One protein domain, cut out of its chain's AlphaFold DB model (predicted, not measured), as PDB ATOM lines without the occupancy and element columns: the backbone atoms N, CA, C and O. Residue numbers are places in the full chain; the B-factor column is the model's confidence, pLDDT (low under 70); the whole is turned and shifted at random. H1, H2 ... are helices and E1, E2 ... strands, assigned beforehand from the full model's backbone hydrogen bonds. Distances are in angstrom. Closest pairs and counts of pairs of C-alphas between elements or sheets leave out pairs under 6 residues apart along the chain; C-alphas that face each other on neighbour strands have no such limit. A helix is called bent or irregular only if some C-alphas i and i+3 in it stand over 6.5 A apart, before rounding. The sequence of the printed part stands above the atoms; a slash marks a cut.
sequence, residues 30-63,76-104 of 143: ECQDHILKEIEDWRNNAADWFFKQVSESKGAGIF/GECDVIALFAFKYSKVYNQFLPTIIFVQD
ATOM      1  N   GLU A  30     350.718 314.626 324.324       50.38
ATOM      2  CA  GLU A  30     351.366 315.944 324.337       50.38
ATOM      3  C   GLU A  30     351.589 316.528 322.930       50.38
ATOM      4  O   GLU A  30     351.555 317.749 322.767       50.38
ATOM      5  N   CYS A  31     351.724 315.692 321.892       62.78
ATOM      6  CA  CYS A  31     351.996 316.141 320.523       62.78
ATOM      7  C   CYS A  31     350.788 316.848 319.874       62.78
ATOM      8  O   CYS A  31     350.959 317.750 319.054       62.78
ATOM      9  N   GLN A  32     349.556 316.512 320.279       67.00
ATOM     10  CA  GLN A  32     348.348 317.087 319.674       67.00
ATOM     11  C   GLN A  32     348.229 318.603 319.869       67.00
ATOM     12  O   GLN A  32     347.874 319.313 318.932       67.00
ATOM     13  N   ASP A  33     348.527 319.129 321.061       73.19
ATOM     14  CA  ASP A  33     348.424 320.575 321.305       73.19
ATOM     15  C   ASP A  33     349.450 321.362 320.475       73.19
ATOM     16  O   ASP A  33     349.162 322.475 320.030       73.19
ATOM     17  N   HIS A  34     350.622 320.768 320.232       80.31
ATOM     18  CA  HIS A  34     351.638 321.344 319.362       80.31
ATOM     19  C   HIS A  34     351.182 321.344 317.900       80.31
ATOM     20  O   HIS A  34     351.200 322.400 317.273       80.31
ATOM     21  N   ILE A  35     350.682 320.209 317.407       81.12
ATOM     22  CA  ILE A  35     350.143 320.058 316.047       81.12
ATOM     23  C   ILE A  35     349.028 321.073 315.771       81.12
ATOM     24  O   ILE A  35     349.034 321.741 314.739       81.12
ATOM     25  N   LEU A  36     348.088 321.239 316.707       82.69
ATOM     26  CA  LEU A  36     347.002 322.212 316.559       82.69
ATOM     27  C   LEU A  36     347.534 323.638 316.431       82.69
ATOM     28  O   LEU A  36     347.044 324.400 315.602       82.69
ATOM     29  N   LYS A  37     348.554 323.984 317.220       87.00
ATOM     30  CA  LYS A  37     349.201 325.287 317.117       87.00
ATOM     31  C   LYS A  37     349.877 325.467 315.758       87.00
ATOM     32  O   LYS A  37     349.710 326.516 315.156       87.00
ATOM     33  N   GLU A  38     350.591 324.463 315.257       88.12
ATOM     34  CA  GLU A  38     351.245 324.536 313.942       88.12
ATOM     35  C   GLU A  38     350.228 324.710 312.794       88.12
ATOM     36  O   GLU A  38     350.494 325.447 311.838       88.12
ATOM     37  N   ILE A  39     349.048 324.082 312.896       86.44
ATOM     38  CA  ILE A  39     347.929 324.257 311.951       86.44
ATOM     39  C   ILE A  39     347.344 325.674 312.050       86.44
ATOM     40  O   ILE A  39     347.121 326.334 311.031       86.44
ATOM     41  N   GLU A  40     347.107 326.176 313.263       88.12
ATOM     42  CA  GLU A  40     346.614 327.544 313.461       88.12
ATOM     43  C   GLU A  40     347.639 328.592 313.008       88.12
ATOM     44  O   GLU A  40     347.263 329.600 312.407       88.12
ATOM     45  N   ASP A  41     348.929 328.348 313.228       90.44
ATOM     46  CA  ASP A  41     350.011 329.209 312.759       90.44
ATOM     47  C   ASP A  41     350.022 329.270 311.228       90.44
ATOM     48  O   ASP A  41     350.168 330.362 310.673       90.44
ATOM     49  N   TRP A  42     349.800 328.146 310.536       90.94
ATOM     50  CA  TRP A  42     349.597 328.143 309.085       90.94
ATOM     51  C   TRP A  42     348.396 328.993 308.682       90.94
ATOM     52  O   TRP A  42     348.536 329.929 307.893       90.94
ATOM     53  N   ARG A  43     347.227 328.727 309.271       89.69
ATOM     54  CA  ARG A  43     345.992 329.478 309.005       89.69
ATOM     55  C   ARG A  43     346.181 330.989 309.154       89.69
ATOM     56  O   ARG A  43     345.650 331.748 308.350       89.69
ATOM     57  N   ASN A  44     346.905 331.418 310.184       91.38
ATOM     58  CA  ASN A  44     347.054 332.832 310.513       91.38
ATOM     59  C   ASN A  44     348.179 333.518 309.723       91.38
ATOM     60  O   ASN A  44     348.057 334.704 309.438       91.38
ATOM     61  N   ASN A  45     349.254 332.803 309.371       92.69
ATOM     62  CA  ASN A  45     350.490 333.423 308.872       92.69
ATOM     63  C   ASN A  45     350.908 332.963 307.465       92.69
ATOM     64  O   ASN A  45     351.938 333.414 306.962       92.69
ATOM     65  N   ALA A  46     350.161 332.068 306.803       91.31
ATOM     66  CA  ALA A  46     350.557 331.547 305.490       91.31
ATOM     67  C   ALA A  46     350.693 332.652 304.434       91.31
ATOM     68  O   ALA A  46     351.659 332.652 303.672       91.31
ATOM     69  N   ALA A  47     349.774 333.621 304.415       91.56
ATOM     70  CA  ALA A  47     349.824 334.740 303.476       91.56
ATOM     71  C   ALA A  47     351.109 335.571 303.639       91.56
ATOM     72  O   ALA A  47     351.796 335.844 302.653       91.56
ATOM     73  N   ASP A  48     351.472 335.895 304.880       93.19
ATOM     74  CA  ASP A  48     352.691 336.642 305.190       93.19
ATOM     75  C   ASP A  48     353.947 335.838 304.840       93.19
ATOM     76  O   ASP A  48     354.912 336.381 304.298       93.19
ATOM     77  N   TRP A  49     353.926 334.523 305.076       92.75
ATOM     78  CA  TRP A  49     355.016 333.634 304.678       92.75
ATOM     79  C   TRP A  49     355.212 333.620 303.158       92.75
ATOM     80  O   TRP A  49     356.340 333.787 302.689       92.75
ATOM     81  N   PHE A  50     354.134 333.491 302.376       92.06
ATOM     82  CA  PHE A  50     354.210 333.553 300.913       92.06
ATOM     83  C   PHE A  50     354.712 334.917 300.435       92.06
ATOM     84  O   PHE A  50     355.600 334.977 299.583       92.06
ATOM     85  N   PHE A  51     354.208 336.011 301.011       92.50
ATOM     86  CA  PHE A  51     354.670 337.361 300.688       92.50
ATOM     87  C   PHE A  51     356.171 337.535 300.967       92.50
ATOM     88  O   PHE A  51     356.906 338.080 300.136       92.50
ATOM     89  N   LYS A  52     356.656 337.009 302.096       91.62
ATOM     90  CA  LYS A  52     358.083 337.000 302.436       91.62
ATOM     91  C   LYS A  52     358.903 336.188 301.430       91.62
ATOM     92  O   LYS A  52     359.923 336.673 300.950       91.62
ATOM     93  N   GLN A  53     358.454 334.991 301.045       90.19
ATOM     94  CA  GLN A  53     359.166 334.180 300.048       90.19
ATOM     95  C   GLN A  53     359.239 334.872 298.684       90.19
ATOM     96  O   GLN A  53     360.289 334.892 298.044       90.19
ATOM     97  N   VAL A  54     358.149 335.486 298.226       92.88
ATOM     98  CA  VAL A  54     358.162 336.216 296.952       92.88
ATOM     99  C   VAL A  54     359.082 337.437 297.023       92.88
ATOM    100  O   VAL A  54     359.848 337.669 296.087       92.88
ATOM    101  N   SER A  55     359.045 338.194 298.119       94.50
ATOM    102  CA  SER A  55     359.839 339.419 298.255       94.50
ATOM    103  C   SER A  55     361.336 339.159 298.459       94.50
ATOM    104  O   SER A  55     362.153 339.848 297.849       94.50
ATOM    105  N   GLU A  56     361.714 338.155 299.253       92.44
ATOM    106  CA  GLU A  56     363.117 337.888 299.604       92.44
ATOM    107  C   GLU A  56     363.793 336.874 298.671       92.44
ATOM    108  O   GLU A  56     364.952 337.053 298.297       92.44
ATOM    109  N   SER A  57     363.086 335.811 298.274       87.69
ATOM    110  CA  SER A  57     363.656 334.692 297.508       87.69
ATOM    111  C   SER A  57     363.103 334.582 296.086       87.69
ATOM    112  O   SER A  57     363.378 333.603 295.392       87.69
ATOM    113  N   LYS A  58     362.324 335.577 295.627       91.81
ATOM    114  CA  LYS A  58     361.597 335.543 294.341       91.81
ATOM    115  C   LYS A  58     360.727 334.286 294.199       91.81
ATOM    116  O   LYS A  58     360.517 333.795 293.094       91.81
ATOM    117  N   GLY A  59     360.253 333.753 295.325       86.38
ATOM    118  CA  GLY A  59     359.444 332.542 295.385       86.38
ATOM    119  C   GLY A  59     360.228 331.234 295.261       86.38
ATOM    120  O   GLY A  59     359.604 330.183 295.185       86.38
ATOM    121  N   ALA A  60     361.566 331.250 295.277       85.81
ATOM    122  CA  ALA A  60     362.371 330.031 295.140       85.81
ATOM    123  C   ALA A  60     362.125 329.004 296.264       85.81
ATOM    124  O   ALA A  60     362.289 327.807 296.047       85.81
ATOM    125  N   GLY A  61     361.731 329.465 297.457       80.25
ATOM    126  CA  GLY A  61     361.392 328.607 298.598       80.25
ATOM    127  C   GLY A  61     359.946 328.104 298.614       80.25
ATOM    128  O   GLY A  61     359.569 327.385 299.539       80.25
ATOM    129  N   ILE A  62     359.121 328.490 297.636       87.19
ATOM    130  CA  ILE A  62     357.731 328.042 297.550       87.19
ATOM    131  C   ILE A  62     357.709 326.621 296.994       87.19
ATOM    132  O   ILE A  62     358.236 326.332 295.921       87.19
ATOM    133  N   PHE A  63     357.094 325.724 297.753       82.81
ATOM    134  CA  PHE A  63     356.849 324.361 297.318       82.81
ATOM    135  C   PHE A  63     355.862 324.353 296.141       82.81
ATOM    136  O   PHE A  63     354.855 325.055 296.156       82.81
ATOM    137  N   GLY A  76     345.762 302.143 302.713       53.47
ATOM    138  CA  GLY A  76     344.825 302.701 301.739       53.47
ATOM    139  C   GLY A  76     343.357 302.382 302.025       53.47
ATOM    140  O   GLY A  76     342.520 302.603 301.158       53.47
ATOM    141  N   GLU A  77     343.044 301.860 303.214       55.72
ATOM    142  CA  GLU A  77     341.699 301.379 303.558       55.72
ATOM    143  C   GLU A  77     340.783 302.461 304.157       55.72
ATOM    144  O   GLU A  77     339.582 302.235 304.254       55.72
ATOM    145  N   CYS A  78     341.305 303.643 304.511       61.31
ATOM    146  CA  CYS A  78     340.519 304.727 305.112       61.31
ATOM    147  C   CYS A  78     340.770 306.079 304.435       61.31
ATOM    148  O   CYS A  78     341.855 306.339 303.908       61.31
ATOM    149  N   ASP A  79     339.787 306.974 304.542       67.94
ATOM    150  CA  ASP A  79     339.915 308.368 304.125       67.94
ATOM    151  C   ASP A  79     340.971 309.095 304.976       67.94
ATOM    152  O   ASP A  79     340.832 309.248 306.193       67.94
ATOM    153  N   VAL A  80     342.035 309.573 304.323       72.75
ATOM    154  CA  VAL A  80     343.087 310.376 304.958       72.75
ATOM    155  C   VAL A  80     342.960 311.834 304.538       72.75
ATOM    156  O   VAL A  80     342.944 312.168 303.351       72.75
ATOM    157  N   ILE A  81     342.922 312.725 305.526       77.44
ATOM    158  CA  ILE A  81     342.875 314.172 305.331       77.44
ATOM    159  C   ILE A  81     344.289 314.738 305.470       77.44
ATOM    160  O   ILE A  81     344.955 314.538 306.482       77.44
ATOM    161  N   ALA A  82     344.735 315.497 304.470       80.69
ATOM    162  CA  ALA A  82     345.991 316.240 304.519       80.69
ATOM    163  C   ALA A  82     345.745 317.701 304.926       80.69
ATOM    164  O   ALA A  82     344.943 318.403 304.307       80.69
ATOM    165  N   LEU A  83     346.464 318.173 305.944       84.31
ATOM    166  CA  LEU A  83     346.398 319.542 306.455       84.31
ATOM    167  C   LEU A  83     347.760 320.222 306.345       84.31
ATOM    168  O   LEU A  83     348.781 319.627 306.677       84.31
ATOM    169  N   PHE A  84     347.780 321.487 305.935       86.88
ATOM    170  CA  PHE A  84     348.995 322.293 306.001       86.88
ATOM    171  C   PHE A  84     349.219 322.854 307.406       86.88
ATOM    172  O   PHE A  84     348.275 323.245 308.095       86.88
ATOM    173  N   ALA A  85     350.486 322.927 307.797       88.88
ATOM    174  CA  ALA A  85     350.935 323.466 309.072       88.88
ATOM    175  C   ALA A  85     352.301 324.160 308.922       88.88
ATOM    176  O   ALA A  85     352.989 323.995 307.908       88.88
ATOM    177  N   PHE A  86     352.714 324.925 309.934       89.62
ATOM    178  CA  PHE A  86     354.068 325.471 310.017       89.62
ATOM    179  C   PHE A  86     354.896 324.793 311.094       89.62
ATOM    180  O   PHE A  86     354.562 324.864 312.270       89.62
ATOM    181  N   LYS A  87     356.053 324.265 310.697       87.00
ATOM    182  CA  LYS A  87     357.067 323.748 311.612       87.00
ATOM    183  C   LYS A  87     358.253 324.694 311.681       87.00
ATOM    184  O   LYS A  87     358.863 325.023 310.662       87.00
ATOM    185  N   TYR A  88     358.634 325.112 312.881       85.50
ATOM    186  CA  TYR A  88     359.830 325.935 313.048       85.50
ATOM    187  C   TYR A  88     361.105 325.091 312.918       85.50
ATOM    188  O   TYR A  88     361.332 324.148 313.681       85.50
ATOM    189  N   SER A  89     361.976 325.452 311.974       84.81
ATOM    190  CA  SER A  89     363.304 324.859 311.847       84.81
ATOM    191  C   SER A  89     364.346 325.725 312.539       84.81
ATOM    192  O   SER A  89     364.648 326.829 312.091       84.81
ATOM    193  N   LYS A  90     364.963 325.180 313.592       87.56
ATOM    194  CA  LYS A  90     366.119 325.801 314.259       87.56
ATOM    195  C   LYS A  90     367.332 325.912 313.332       87.56
ATOM    196  O   LYS A  90     368.073 326.879 313.428       87.56
ATOM    197  N   VAL A  91     367.518 324.939 312.436       88.19
ATOM    198  CA  VAL A  91     368.664 324.881 311.511       88.19
ATOM    199  C   VAL A  91     368.615 326.033 310.516       88.19
ATOM    200  O   VAL A  91     369.615 326.701 310.289       88.19
ATOM    201  N   TYR A  92     367.435 326.288 309.954       83.75
ATOM    202  CA  TYR A  92     367.242 327.356 308.974       83.75
ATOM    203  C   TYR A  92     366.751 328.666 309.601       83.75
ATOM    204  O   TYR A  92     366.557 329.646 308.890       83.75
ATOM    205  N   ASN A  93     366.520 328.673 310.918       87.06
ATOM    206  CA  ASN A  93     365.936 329.778 311.672       87.06
ATOM    207  C   ASN A  93     364.667 330.361 311.012       87.06
ATOM    208  O   ASN A  93     364.492 331.576 310.918       87.06
ATOM    209  N   GLN A  94     363.785 329.489 310.515       87.62
ATOM    210  CA  GLN A  94     362.570 329.891 309.801       87.62
ATOM    211  C   GLN A  94     361.439 328.878 309.973       87.62
ATOM    212  O   GLN A  94     361.675 327.697 310.236       87.62
ATOM    213  N   PHE A  95     360.204 329.344 309.784       87.44
ATOM    214  CA  PHE A  95     359.041 328.471 309.658       87.44
ATOM    215  C   PHE A  95     359.022 327.818 308.278       87.44
ATOM    216  O   PHE A  95     359.139 328.494 307.253       87.44
ATOM    217  N   LEU A  96     358.883 326.498 308.274       88.44
ATOM    218  CA  LEU A  96     358.773 325.673 307.085       88.44
ATOM    219  C   LEU A  96     357.338 325.153 306.959       88.44
ATOM    220  O   LEU A  96     356.799 324.640 307.944       88.44
ATOM    221  N   PRO A  97     356.724 325.257 305.770       88.94
ATOM    222  CA  PRO A  97     355.501 324.535 305.457       88.94
ATOM    223  C   PRO A  97     355.695 323.033 305.669       88.94
ATOM    224  O   PRO A  97     356.701 322.465 305.239       88.94
ATOM    225  N   THR A  98     354.725 322.390 306.307       87.06
ATOM    226  CA  THR A  98     354.656 320.935 306.454       87.06
ATOM    227  C   THR A  98     353.232 320.458 306.201       87.06
ATOM    228  O   THR A  98     352.285 321.239 306.304       87.06
ATOM    229  N   ILE A  99     353.084 319.176 305.872       83.81
ATOM    230  CA  ILE A  99     351.785 318.513 305.747       83.81
ATOM    231  C   ILE A  99     351.628 317.540 306.910       83.81
ATOM    232  O   ILE A  99     352.561 316.816 307.254       83.81
ATOM    233  N   ILE A 100     350.449 317.557 307.517       82.75
ATOM    234  CA  ILE A 100     350.028 316.650 308.577       82.75
ATOM    235  C   ILE A 100     348.905 315.789 308.009       82.75
ATOM    236  O   ILE A 100     347.903 316.314 307.528       82.75
ATOM    237  N   PHE A 101     349.092 314.475 308.058       78.88
ATOM    238  CA  PHE A 101     348.084 313.501 307.661       78.88
ATOM    239  C   PHE A 101     347.264 313.106 308.884       78.88
ATOM    240  O   PHE A 101     347.818 312.766 309.929       78.88
ATOM    241  N   VAL A 102     345.945 313.198 308.757       75.38
ATOM    242  CA  VAL A 102     344.985 312.884 309.812       75.38
ATOM    243  C   VAL A 102     344.037 311.822 309.283       75.38
ATOM    244  O   VAL A 102     343.410 312.010 308.243       75.38
ATOM    245  N   GLN A 103     343.934 310.721 310.015       71.31
ATOM    246  CA  GLN A 103     342.998 309.638 309.746       71.31
ATOM    247  C   GLN A 103     341.894 309.655 310.805       71.31
ATOM    248  O   GLN A 103     342.161 309.915 311.981       71.31
ATOM    249  N   ASP A 104     340.654 309.396 310.390       63.16
ATOM    250  CA  ASP A 104     339.542 309.207 311.318       63.16
ATOM    251  C   ASP A 104     339.593 307.784 311.903       63.16
ATOM    252  O   ASP A 104     339.368 306.798 311.205       63.16
TER     253      ASP A 104
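What this domain is: This is residues 30 to 63 and 76 to 104 of the 143 residues of an uncharacterized protein of Sphingobacterium daejeonense (UniProt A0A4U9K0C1). A long two-stranded hairpin, E1 and E2, has the first arm of a bent helix, H1a, packed across it, mainly over E1. The second arm, H1b, turns off at about a right angle and stays just clear of E2, and residues 58 to 63 fold back from its end. The printed part has 63 residues, with one named helix and then two named strands, in the order H1, E1, E2; the strands make an antiparallel sheet in the order E1 - E2. The class is mixed, helices and strands. The whole is loose, with a radius of gyration of the C-alphas of 13.5 A, and elongated, spanning 41 by 26 by 22 A.

Where its parts are: H1 is residues 31 to 57, assigned as one helix by its hydrogen bonds, but bent: C-alphas 44 and 47 are 7.8 A apart, against about 5 A in a regular helix. Its arm H1a, residues 31 to 44, measures 20.1 A from first to last C-alpha and begins with C-alpha 31 at (351.996, 316.141, 320.523). Residues 45 and 46 belong to neither arm. Arm H1b, residues 47 to 57, measures 15.1 A and ends with C-alpha 57 at (363.656, 334.692, 297.508). Strand E1, residues 80 to 89, is 25.8 A long and bends by 53 degrees at residue 84. Strand E2, residues 94 to 103, is 28.2 A long and ends with C-alpha 103 at (342.998, 309.638, 309.746).

How they stand to each other: E1 and E2 form a hairpin with a tight link of 4 residues, and their directions stand at 156 degrees, antiparallel. The C-alphas of Phe 84 and Ile 99 face each other at 4.7 A. N 83 and O 100, 2.8 A apart, and N 98 and O 85, 2.9 A apart, are within hydrogen-bond range. H1a and E1 have 15 pairs of C-alphas within 8 A, the closest being those of Ile 39 and Ala 85, 4.2 A apart. H1a and E2 have 1 such pair, the C-alphas of Trp 42 and Pro 97, 7.8 A apart. The lines of H1a and H1b stand at 74 degrees, about perpendicular. H1b and E2 are only just apart, with their closest C-alphas at 8.2 A. In H1a and H1b, every O i to N i+4 pair is within hydrogen-bond range.

The domain as a whole: The two C-alphas farthest apart are those of Glu 56 and Glu 77, 42.5 A. Residues 64 to 75 are not printed, and C-alphas 63 and 76 are 25.2 A apart across this cut, which lies in the link from H1 to E1. The mean pLDDT of the printed part is 83.1; it is under 70 at residues 30 to 32, residues 76 to 79 and residue 104.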